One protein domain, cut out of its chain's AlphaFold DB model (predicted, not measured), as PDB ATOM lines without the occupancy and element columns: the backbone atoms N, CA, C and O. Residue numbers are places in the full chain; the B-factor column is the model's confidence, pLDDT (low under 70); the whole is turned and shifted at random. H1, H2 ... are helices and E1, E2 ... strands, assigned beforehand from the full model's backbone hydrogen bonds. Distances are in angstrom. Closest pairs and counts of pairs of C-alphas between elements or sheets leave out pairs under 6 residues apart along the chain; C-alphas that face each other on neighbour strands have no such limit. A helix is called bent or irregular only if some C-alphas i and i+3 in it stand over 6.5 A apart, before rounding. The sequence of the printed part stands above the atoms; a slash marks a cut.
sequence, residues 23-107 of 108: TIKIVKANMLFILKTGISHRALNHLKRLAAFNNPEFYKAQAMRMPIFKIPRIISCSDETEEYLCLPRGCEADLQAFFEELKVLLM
ATOM      1  N   THR A  23     144.873 192.884 177.019       81.69
ATOM      2  CA  THR A  23     145.810 191.850 176.596       81.69
ATOM      3  C   THR A  23     145.049 190.585 176.244       81.69
ATOM      4  O   THR A  23     144.194 190.140 177.012       81.69
ATOM      5  N   ILE A  24     145.395 189.988 175.106       88.12
ATOM      6  CA  ILE A  24     144.882 188.691 174.665       88.12
ATOM      7  C   ILE A  24     146.049 187.717 174.596       88.12
ATOM      8  O   ILE A  24     147.091 188.022 174.015       88.12
ATOM      9  N   LYS A  25     145.863 186.536 175.188       91.12
ATOM     10  CA  LYS A  25     146.869 185.477 175.194       91.12
ATOM     11  C   LYS A  25     146.633 184.519 174.034       91.12
ATOM     12  O   LYS A  25     145.550 183.938 173.922       91.12
ATOM     13  N   ILE A  26     147.664 184.329 173.215       93.56
ATOM     14  CA  ILE A  26     147.644 183.399 172.085       93.56
ATOM     15  C   ILE A  26     148.804 182.421 172.232       93.56
ATOM     16  O   ILE A  26     149.959 182.824 172.261       93.56
ATOM     17  N   VAL A  27     148.508 181.123 172.291       94.94
ATOM     18  CA  VAL A  27     149.527 180.067 172.318       94.94
ATOM     19  C   VAL A  27     149.661 179.471 170.921       94.94
ATOM     20  O   VAL A  27     148.684 178.998 170.340       94.94
ATOM     21  N   LYS A  28     150.875 179.479 170.364       95.50
ATOM     22  CA  LYS A  28     151.161 178.916 169.035       95.50
ATOM     23  C   LYS A  28     151.706 177.493 169.164       95.50
ATOM     24  O   LYS A  28     152.757 177.287 169.762       95.50
ATOM     25  N   ALA A  29     151.013 176.518 168.580       93.75
ATOM     26  CA  ALA A  29     151.460 175.125 168.497       93.75
ATOM     27  C   ALA A  29     151.033 174.501 167.152       93.75
ATOM     28  O   ALA A  29     151.341 175.044 166.091       93.75
ATOM     29  N   ASN A  30     150.315 173.372 167.151       94.81
ATOM     30  CA  ASN A  30     149.704 172.824 165.932       94.81
ATOM     31  C   ASN A  30     148.596 173.742 165.373       94.81
ATOM     32  O   ASN A  30     148.381 173.754 164.158       94.81
ATOM     33  N   MET A  31     147.966 174.534 166.245       96.81
ATOM     34  CA  MET A  31     146.995 175.594 165.956       96.81
ATOM     35  C   MET A  31     147.372 176.887 166.699       96.81
ATOM     36  O   MET A  31     148.304 176.900 167.509       96.81
ATOM     37  N   LEU A  32     146.655 177.971 166.410       97.00
ATOM     38  CA  LEU A  32     146.680 179.217 167.173       97.00
ATOM     39  C   LEU A  32     145.585 179.143 168.240       97.00
ATOM     40  O   LEU A  32     144.400 179.217 167.917       97.00
ATOM     41  N   PHE A  33     145.974 178.964 169.497       97.12
ATOM     42  CA  PHE A  33     145.054 178.838 170.624       97.12
ATOM     43  C   PHE A  33     144.831 180.204 171.266       97.12
ATOM     44  O   PHE A  33     145.708 180.725 171.949       97.12
ATOM     45  N   ILE A  34     143.653 180.777 171.055       95.69
ATOM     46  CA  ILE A  34     143.243 182.077 171.581       95.69
ATOM     47  C   ILE A  34     142.449 181.844 172.862       95.69
ATOM     48  O   ILE A  34     141.414 181.177 172.834       95.69
ATOM     49  N   LEU A  35     142.922 182.383 173.983       95.25
ATOM     50  CA  LEU A  35     142.221 182.265 175.260       95.25
ATOM     51  C   LEU A  35     140.906 183.062 175.219       95.25
ATOM     52  O   LEU A  35     140.907 184.250 174.906       95.25
ATOM     53  N   LYS A  36     139.779 182.416 175.542       95.12
ATOM     54  CA  LYS A  36     138.441 183.031 175.452       95.12
ATOM     55  C   LYS A  36     138.156 184.047 176.556       95.12
ATOM     56  O   LYS A  36     137.312 184.924 176.381       95.12
ATOM     57  N   THR A  37     138.817 183.923 177.705       92.81
ATOM     58  CA  THR A  37     138.611 184.835 178.836       92.81
ATOM     59  C   THR A  37     139.012 186.254 178.451       92.81
ATOM     60  O   THR A  37     140.114 186.462 177.953       92.81
ATOM     61  N   GLY A  38     138.136 187.225 178.712       89.81
ATOM     62  CA  GLY A  38     138.369 188.616 178.322       89.81
ATOM     63  C   GLY A  38     138.000 188.930 176.871       89.81
ATOM     64  O   GLY A  38     138.215 190.053 176.446       89.81
ATOM     65  N   ILE A  39     137.418 187.990 176.118       93.12
ATOM     66  CA  ILE A  39     136.893 188.244 174.773       93.12
ATOM     67  C   ILE A  39     135.370 188.117 174.799       93.12
ATOM     68  O   ILE A  39     134.815 187.122 175.272       93.12
ATOM     69  N   SER A  40     134.668 189.118 174.275       93.62
ATOM     70  CA  SER A  40     133.215 189.070 174.162       93.62
ATOM     71  C   SER A  40     132.775 187.955 173.205       93.62
ATOM     72  O   SER A  40     133.461 187.596 172.244       93.62
ATOM     73  N   HIS A  41     131.570 187.420 173.406       92.44
ATOM     74  CA  HIS A  41     131.010 186.398 172.510       92.44
ATOM     75  C   HIS A  41     130.908 186.883 171.058       92.44
ATOM     76  O   HIS A  41     131.025 186.108 170.108       92.44
ATOM     77  N   ARG A  42     130.684 188.186 170.876       92.31
ATOM     78  CA  ARG A  42     130.647 188.822 169.567       92.31
ATOM     79  C   ARG A  42     132.033 188.793 168.926       92.31
ATOM     80  O   ARG A  42     132.141 188.305 167.805       92.31
ATOM     81  N   ALA A  43     133.070 189.229 169.635       92.56
ATOM     82  CA  ALA A  43     134.448 189.160 169.159       92.56
ATOM     83  C   ALA A  43     134.888 187.724 168.836       92.56
ATOM     84  O   ALA A  43     135.420 187.483 167.754       92.56
ATOM     85  N   LEU A  44     134.563 186.744 169.688       94.44
ATOM     86  CA  LEU A  44     134.828 185.326 169.408       94.44
ATOM     87  C   LEU A  44     134.172 184.854 168.103       94.44
ATOM     88  O   LEU A  44     134.787 184.127 167.328       94.44
ATOM     89  N   ASN A  45     132.946 185.292 167.814       93.44
ATOM     90  CA  ASN A  45     132.279 184.962 166.552       93.44
ATOM     91  C   ASN A  45     132.943 185.616 165.332       93.44
ATOM     92  O   ASN A  45     132.917 185.038 164.246       93.44
ATOM     93  N   HIS A  46     133.529 186.806 165.482       92.94
ATOM     94  CA  HIS A  46     134.341 187.412 164.425       92.94
ATOM     95  C   HIS A  46     135.646 186.636 164.209       92.94
ATOM     96  O   HIS A  46     135.970 186.323 163.069       92.94
ATOM     97  N   LEU A  47     136.320 186.229 165.284       94.50
ATOM     98  CA  LEU A  47     137.524 185.400 165.209       94.50
ATOM     99  C   LEU A  47     137.253 184.040 164.545       94.50
ATOM    100  O   LEU A  47     138.005 183.625 163.670       94.50
ATOM    101  N   LYS A  48     136.133 183.377 164.870       95.12
ATOM    102  CA  LYS A  48     135.702 182.137 164.191       95.12
ATOM    103  C   LYS A  48     135.555 182.325 162.680       95.12
ATOM    104  O   LYS A  48     135.884 181.425 161.915       95.12
ATOM    105  N   ARG A  49     135.088 183.500 162.236       93.88
ATOM    106  CA  ARG A  49     134.932 183.806 160.806       93.88
ATOM    107  C   ARG A  49     136.258 183.947 160.064       93.88
ATOM    108  O   ARG A  49     136.250 183.705 158.864       93.88
ATOM    109  N   LEU A  50     137.363 184.266 160.744       94.62
ATOM    110  CA  LEU A  50     138.693 184.302 160.118       94.62
ATOM    111  C   LEU A  50     139.097 182.928 159.568       94.62
ATOM    112  O   LEU A  50     139.752 182.833 158.540       94.62
ATOM    113  N   ALA A  51     138.659 181.856 160.228       96.44
ATOM    114  CA  ALA A  51     138.898 180.486 159.795       96.44
ATOM    115  C   ALA A  51     137.697 179.873 159.060       96.44
ATOM    116  O   ALA A  51     137.614 178.653 158.960       96.44
ATOM    117  N   ALA A  52     136.745 180.675 158.570       96.69
ATOM    118  CA  ALA A  52     135.546 180.166 157.911       96.69
ATOM    119  C   ALA A  52     135.413 180.679 156.477       96.69
ATOM    120  O   ALA A  52     135.676 181.841 156.179       96.69
ATOM    121  N   PHE A  53     134.934 179.818 155.582       95.12
ATOM    122  CA  PHE A  53     134.761 180.158 154.174       95.12
ATOM    123  C   PHE A  53     133.492 179.546 153.576       95.12
ATOM    124  O   PHE A  53     132.867 178.633 154.121       95.12
ATOM    125  N   ASN A  54     133.087 180.089 152.431       96.62
ATOM    126  CA  ASN A  54     131.933 179.628 151.669       96.62
ATOM    127  C   ASN A  54     132.177 178.227 151.097       96.62
ATOM    128  O   ASN A  54     133.146 178.024 150.375       96.62
ATOM    129  N   ASN A  55     131.271 177.283 151.352       97.12
ATOM    130  CA  ASN A  55     131.393 175.924 150.834       97.12
ATOM    131  C   ASN A  55     131.058 175.869 149.331       97.12
ATOM    132  O   ASN A  55     129.877 175.986 148.991       97.12
ATOM    133  N   PRO A  56     132.023 175.648 148.420       96.38
ATOM    134  CA  PRO A  56     131.743 175.618 146.982       96.38
ATOM    135  C   PRO A  56     130.738 174.523 146.596       96.38
ATOM    136  O   PRO A  56     129.897 174.748 145.724       96.38
ATOM    137  N   GLU A  57     130.746 173.380 147.288       96.81
ATOM    138  CA  GLU A  57     129.834 172.266 147.002       96.81
ATOM    139  C   GLU A  57     128.376 172.622 147.302       96.81
ATOM    140  O   GLU A  57     127.474 172.204 146.575       96.81
ATOM    141  N   PHE A  58     128.129 173.460 148.314       97.94
ATOM    142  CA  PHE A  58     126.788 173.963 148.610       97.94
ATOM    143  C   PHE A  58     126.223 174.759 147.434       97.94
ATOM    144  O   PHE A  58     125.115 174.494 146.966       97.94
ATOM    145  N   TYR A  59     126.997 175.727 146.941       97.00
ATOM    146  CA  TYR A  59     126.561 176.613 145.864       97.00
ATOM    147  C   TYR A  59     126.431 175.860 144.536       97.00
ATOM    148  O   TYR A  59     125.493 176.102 143.777       97.00
ATOM    149  N   LYS A  60     127.308 174.882 144.288       97.56
ATOM    150  CA  LYS A  60     127.219 173.986 143.132       97.56
ATOM    151  C   LYS A  60     125.947 173.135 143.170       97.56
ATOM    152  O   LYS A  60     125.194 173.119 142.198       97.56
ATOM    153  N   ALA A  61     125.668 172.467 144.292       96.94
ATOM    154  CA  ALA A  61     124.455 171.666 144.468       96.94
ATOM    155  C   ALA A  61     123.181 172.518 144.341       96.94
ATOM    156  O   ALA A  61     122.227 172.109 143.679       96.94
ATOM    157  N   GLN A  62     123.195 173.732 144.901       97.06
ATOM    158  CA  GLN A  62     122.103 174.694 144.765       97.06
ATOM    159  C   GLN A  62     121.858 175.083 143.299       97.06
ATOM    160  O   GLN A  62     120.711 175.059 142.850       97.06
ATOM    161  N   ALA A  63     122.913 175.393 142.538       97.38
ATOM    162  CA  ALA A  63     122.806 175.742 141.119       97.38
ATOM    163  C   ALA A  63     122.225 174.591 140.277       97.38
ATOM    164  O   ALA A  63     121.439 174.826 139.360       97.38
ATOM    165  N   MET A  64     122.544 173.346 140.638       97.31
ATOM    166  CA  MET A  64     122.003 172.136 140.007       97.31
ATOM    167  C   MET A  64     120.607 171.741 140.516       97.31
ATOM    168  O   MET A  64     120.070 170.727 140.079       97.31
ATOM    169  N   ARG A  65     120.011 172.515 141.438       96.56
ATOM    170  CA  ARG A  65     118.728 172.211 142.100       96.56
ATOM    171  C   ARG A  65     118.714 170.849 142.812       96.56
ATOM    172  O   ARG A  65     117.678 170.192 142.884       96.56
ATOM    173  N   MET A  66     119.859 170.425 143.346       96.50
ATOM    174  CA  MET A  66     119.976 169.208 144.152       96.50
ATOM    175  C   MET A  66     119.607 169.466 145.626       96.50
ATOM    176  O   MET A  66     119.661 170.611 146.085       96.50
ATOM    177  N   PRO A  67     119.258 168.425 146.410       96.19
ATOM    178  CA  PRO A  67     119.024 168.570 147.846       96.19
ATOM    179  C   PRO A  67     120.281 169.044 148.598       96.19
ATOM    180  O   PRO A  67     121.315 168.383 148.575       96.19
ATOM    181  N   ILE A  68     120.172 170.163 149.320       95.81
ATOM    182  CA  ILE A  68     121.288 170.816 150.044       95.81
ATOM    183  C   ILE A  68     121.235 170.652 151.569       95.81
ATOM    184  O   ILE A  68     122.087 171.168 152.280       95.81
ATOM    185  N   PHE A  69     120.252 169.921 152.099       93.38
ATOM    186  CA  PHE A  69     119.986 169.833 153.542       93.38
ATOM    187  C   PHE A  69     121.137 169.244 154.383       93.38
ATOM    188  O   PHE A  69     121.192 169.490 155.583       93.38
ATOM    189  N   LYS A  70     122.058 168.483 153.771       94.38
ATOM    190  CA  LYS A  70     123.259 167.919 154.423       94.38
ATOM    191  C   LYS A  70     124.556 168.645 154.073       94.38
ATOM    192  O   LYS A  70     125.615 168.250 154.549       94.38
ATOM    193  N   ILE A  71     124.494 169.669 153.226       95.31
ATOM    194  CA  ILE A  71     125.674 170.407 152.787       95.31
ATOM    195  C   ILE A  71     125.653 171.743 153.531       95.31
ATOM    196  O   ILE A  71     124.742 172.543 153.315       95.31
ATOM    197  N   PRO A  72     126.604 172.015 154.438       96.31
ATOM    198  CA  PRO A  72     126.641 173.302 155.111       96.31
ATOM    199  C   PRO A  72     127.045 174.387 154.111       96.31
ATOM    200  O   PRO A  72     127.912 174.173 153.266       96.31
ATOM    201  N   ARG A  73     126.445 175.573 154.226       96.62
ATOM    202  CA  ARG A  73     126.780 176.726 153.374       96.62
ATOM    203  C   ARG A  73     128.162 177.316 153.679       96.62
ATOM    204  O   ARG A  73     128.812 177.848 152.783       96.62
ATOM    205  N   ILE A  74     128.585 177.245 154.938       96.69
ATOM    206  CA  ILE A  74     129.862 177.761 155.436       96.69
ATOM    207  C   ILE A  74     130.612 176.596 156.072       96.69
ATOM    208  O   ILE A  74     130.021 175.834 156.835       96.69
ATOM    209  N   ILE A  75     131.897 176.471 155.762       96.50
ATOM    210  CA  ILE A  75     132.818 175.556 156.434       96.50
ATOM    211  C   ILE A  75     133.631 176.384 157.420       96.50
ATOM    212  O   ILE A  75     134.189 177.407 157.031       96.50
ATOM    213  N   SER A  76     133.686 175.948 158.678       96.00
ATOM    214  CA  SER A  76     134.624 176.488 159.661       96.00
ATOM    215  C   SER A  76     135.805 175.538 159.807       96.00
ATOM    216  O   SER A  76     135.607 174.337 159.965       96.00
ATOM    217  N   CYS A  77     137.017 176.081 159.770       96.00
ATOM    218  CA  CYS A  77     138.266 175.389 160.078       96.00
ATOM    219  C   CYS A  77     138.755 175.671 161.504       96.00
ATOM    220  O   CYS A  77     139.859 175.266 161.860       96.00
ATOM    221  N   SER A  78     137.976 176.407 162.300       96.56
ATOM    222  CA  SER A  78     138.264 176.606 163.717       96.56
ATOM    223  C   SER A  78     137.820 175.402 164.543       96.56
ATOM    224  O   SER A  78     136.699 174.927 164.351       96.56
ATOM    225  N   ASP A  79     138.609 175.045 165.546       96.12
ATOM    226  CA  ASP A  79     138.187 174.171 166.642       96.12
ATOM    227  C   ASP A  79     137.923 174.993 167.910       96.12
ATOM    228  O   ASP A  79     138.271 176.173 168.003       96.12
ATOM    229  N   GLU A  80     137.288 174.382 168.906       94.81
ATOM    230  CA  GLU A  80     136.990 175.035 170.177       94.81
ATOM    231  C   GLU A  80     137.146 174.045 171.331       94.81
ATOM    232  O   GLU A  80     136.662 172.915 171.274       94.81
ATOM    233  N   THR A  81     137.831 174.479 172.385       95.44
ATOM    234  CA  THR A  81     137.884 173.784 173.675       95.44
ATOM    235  C   THR A  81     137.085 174.574 174.706       95.44
ATOM    236  O   THR A  81     136.492 175.606 174.389       95.44
ATOM    237  N   GLU A  82     137.047 174.128 175.960       95.19
ATOM    238  CA  GLU A  82     136.371 174.879 177.023       95.19
ATOM    239  C   GLU A  82     136.973 176.282 177.217       95.19
ATOM    240  O   GLU A  82     136.233 177.259 177.329       95.19
ATOM    241  N   GLU A  83     138.297 176.408 177.120       96.06
ATOM    242  CA  GLU A  83     139.022 177.656 177.392       96.06
ATOM    243  C   GLU A  83     139.507 178.385 176.132       96.06
ATOM    244  O   GLU A  83     139.658 179.608 176.160       96.06
ATOM    245  N   TYR A  84     139.720 177.676 175.018       96.81
ATOM    246  CA  TYR A  84     140.381 178.228 173.834       96.81
ATOM    247  C   TYR A  84     139.510 178.175 172.580       96.81
ATOM    248  O   TYR A  84     138.777 177.215 172.340       96.81
ATOM    249  N   LEU A  85     139.644 179.207 171.749       97.44
ATOM    250  CA  LEU A  85     139.304 179.167 170.331       97.44
ATOM    251  C   LEU A  85     140.568 178.804 169.549       97.44
ATOM    252  O   LEU A  85     141.597 179.457 169.700       97.44
ATOM    253  N   CYS A  86     140.492 177.787 168.702       97.69
ATOM    254  CA  CYS A  86     141.637 177.267 167.973       97.69
ATOM    255  C   CYS A  86     141.506 177.637 166.496       97.69
ATOM    256  O   CYS A  86     140.593 177.162 165.821       97.69
ATOM    257  N   LEU A  87     142.418 178.453 165.969       97.62
ATOM    258  CA  LEU A  87     142.465 178.778 164.541       97.62
ATOM    259  C   LEU A  87     143.593 178.006 163.836       97.62
ATOM    260  O   LEU A  87     144.634 177.739 164.445       97.62
ATOM    261  N   PRO A  88     143.441 177.654 162.548       97.06
ATOM    262  CA  PRO A  88     144.544 177.135 161.750       97.06
ATOM    263  C   PRO A  88     145.732 178.100 161.747       97.06
ATOM    264  O   PRO A  88     145.555 179.316 161.724       97.06
ATOM    265  N   ARG A  89     146.957 177.566 161.683       95.44
ATOM    266  CA  ARG A  89     148.183 178.388 161.611       95.44
ATOM    267  C   ARG A  89     148.198 179.361 160.429       95.44
ATOM    268  O   ARG A  89     148.752 180.444 160.543       95.44
ATOM    269  N   GLY A  90     147.552 179.001 159.319       95.00
ATOM    270  CA  GLY A  90     147.432 179.876 158.149       95.00
ATOM    271  C   GLY A  90     146.661 181.176 158.406       95.00
ATOM    272  O   GLY A  90     146.844 182.124 157.655       95.00
ATOM    273  N   CYS A  91     145.858 181.253 159.471       95.38
ATOM    274  CA  CYS A  91     145.097 182.450 159.833       95.38
ATOM    275  C   CYS A  91     145.923 183.480 160.623       95.38
ATOM    276  O   CYS A  91     145.357 184.459 161.097       95.38
ATOM    277  N   GLU A  92     147.229 183.274 160.827       94.38
ATOM    278  CA  GLU A  92     148.052 184.164 161.659       94.38
ATOM    279  C   GLU A  92     148.083 185.606 161.139       94.38
ATOM    280  O   GLU A  92     147.909 186.536 161.924       94.38
ATOM    281  N   ALA A  93     148.246 185.795 159.827       94.12
ATOM    282  CA  ALA A  93     148.253 187.122 159.213       94.12
ATOM    283  C   ALA A  93     146.889 187.820 159.352       94.12
ATOM    284  O   ALA A  93     146.828 188.984 159.742       94.12
ATOM    285  N   ASP A  94     145.796 187.092 159.108       94.00
ATOM    286  CA  ASP A  94     144.435 187.619 159.258       94.00
ATOM    287  C   ASP A  94     144.126 187.974 160.718       94.00
ATOM    288  O   ASP A  94     143.466 188.971 160.999       94.00
ATOM    289  N   LEU A  95     144.632 187.175 161.662       93.31
ATOM    290  CA  LEU A  95     144.492 187.413 163.094       93.31
ATOM    291  C   LEU A  95     145.259 188.663 163.540       93.31
ATOM    292  O   LEU A  95     144.731 189.454 164.317       93.31
ATOM    293  N   GLN A  96     146.484 188.859 163.042       91.00
ATOM    294  CA  GLN A  96     147.262 190.076 163.293       91.00
ATOM    295  C   GLN A  96     146.547 191.308 162.735       91.00
ATOM    296  O   GLN A  96     146.297 192.249 163.484       91.00
ATOM    297  N   ALA A  97     146.123 191.262 161.468       90.94
ATOM    298  CA  ALA A  97     145.386 192.352 160.832       90.94
ATOM    299  C   ALA A  97     144.085 192.694 161.582       90.94
ATOM    300  O   ALA A  97     143.760 193.867 161.769       90.94
ATOM    301  N   PHE A  98     143.367 191.675 162.067       89.81
ATOM    302  CA  PHE A  98     142.151 191.845 162.860       89.81
ATOM    303  C   PHE A  98     142.396 192.642 164.149       89.81
ATOM    304  O   PHE A  98     141.615 193.535 164.477       89.81
ATOM    305  N   PHE A  99     143.475 192.354 164.882       86.75
ATOM    306  CA  PHE A  99     143.789 193.080 166.115       86.75
ATOM    307  C   PHE A  99     144.431 194.449 165.875       86.75
ATOM    308  O   PHE A  99     144.184 195.367 166.658       86.75
ATOM    309  N   GLU A 100     145.185 194.622 164.785       85.19
ATOM    310  CA  GLU A 100     145.721 195.925 164.370       85.19
ATOM    311  C   GLU A 100     144.604 196.927 164.054       85.19
ATOM    312  O   GLU A 100     144.661 198.071 164.512       85.19
ATOM    313  N   GLU A 101     143.547 196.501 163.350       82.81
ATOM    314  CA  GLU A 101     142.372 197.342 163.072       82.81
ATOM    315  C   GLU A 101     141.688 197.815 164.368       82.81
ATOM    316  O   GLU A 101     141.193 198.942 164.451       82.81
ATOM    317  N   LEU A 102     141.710 196.971 165.400       78.75
ATOM    318  CA  LEU A 102     141.084 197.216 166.699       78.75
ATOM    319  C   LEU A 102     142.015 197.885 167.719       78.75
ATOM    320  O   LEU A 102     141.565 198.193 168.819       78.75
ATOM    321  N   LYS A 103     143.289 198.123 167.369       74.38
ATOM    322  CA  LYS A 103     144.339 198.668 168.254       74.38
ATOM    323  C   LYS A 103     144.570 197.856 169.537       74.38
ATOM    324  O   LYS A 103     145.002 198.404 170.551       74.38
ATOM    325  N   VAL A 104     144.313 196.551 169.502       70.75
ATOM    326  CA  VAL A 104     144.522 195.658 170.652       70.75
ATOM    327  C   VAL A 104     145.945 195.095 170.619       70.75
ATOM    328  O   VAL A 104     146.424 194.659 169.575       70.75
ATOM    329  N   LEU A 105     146.634 195.087 171.765       66.38
ATOM    330  CA  LEU A 105     148.001 194.571 171.874       66.38
ATOM    331  C   LEU A 105     148.011 193.038 171.988       66.38
ATOM    332  O   LEU A 105     147.359 192.453 172.857       66.38
ATOM    333  N   LEU A 106     148.807 192.391 171.136       61.06
ATOM    334  CA  LEU A 106     149.058 190.950 171.178       61.06
ATOM    335  C   LEU A 106     150.242 190.639 172.103       61.06
ATOM    336  O   LEU A 106     151.325 191.197 171.924       61.06
ATOM    337  N   MET A 107     150.064 189.714 173.052       58.00
ATOM    338  CA  MET A 107     151.183 189.105 173.779       58.00
ATOM    339  C   MET A 107     151.367 187.659 173.312       58.00
ATOM    340  O   MET A 107     150.434 186.854 173.375       58.00
TER     341      MET A 107
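This is residues 23 to 107 of the 108 residues of an uncharacterized protein of Candidatus Desulfosporosinus infrequens (UniProt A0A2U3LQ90). A small body, a strongly twisted four-stranded sheet with H1 and H3 packed on one face as two layers, bears one long arm. The arm is the narrow ribbon of E3 and E4 with H2 and a loop at its far end. The printed part has 85 residues, in the order E1 E2 H1 E3 H2 E4 E5 H3 E6, class mixed, helices and strands; the large sheet, E5 E2 E1 E6, is mixed, and E3 with E4 is antiparallel. It is loose, radius of gyration of the C-alphas 15.4 A, spanning 48 by 27 by 24 A.

E1, residues 23 to 28, begins at C-alpha 23 (145.810, 191.850, 176.596) and is 15.9 A long. E2 is residues 32 to 35, H1 41 to 50, 14.7 A, E3 52 to 54, H2 56 to 63, 10.7 A, E4 74 to 76 and E5 84 to 87. H3, residues 89 to 101, 19.9 A, is irregular: C-alphas 90 and 93 are 7.4 A apart. E6, residues 105 to 107, ends at C-alpha 107 (151.183, 189.105, 173.779).

E1 and E2 form a hairpin, N 27 to O 33 at 2.8 A. E5 is antiparallel to E2, N 34 to O 85 at 2.8 A. E6 is parallel to E1, with no N and O within hydrogen-bond range. E5, H3, E6 form a split strand-helix-strand unit, E2 and E1 between its strands, with a right-handed crossover. H1 touches H3 at a steep tilt of 52 degrees, opposite ways, the closest C-alphas being Leu 50 and Cys 91, 6.7 A; H3 does so with residues 91 to 95 alone. E3 and E4 pair by N 53 and O 75, 2.9 A. H2 is apart from H1 and H3. Each O i to N i+4 pair is within hydrogen-bond range in H1 and H2, and 7 of 9 in H3.

The C-alphas farthest apart, Arg 65 and Met 107, are 48.4 A apart. The printed part has no cut and no long link. Mean pLDDT of the printed part is 92.7; residues 105 to 107 are under 70.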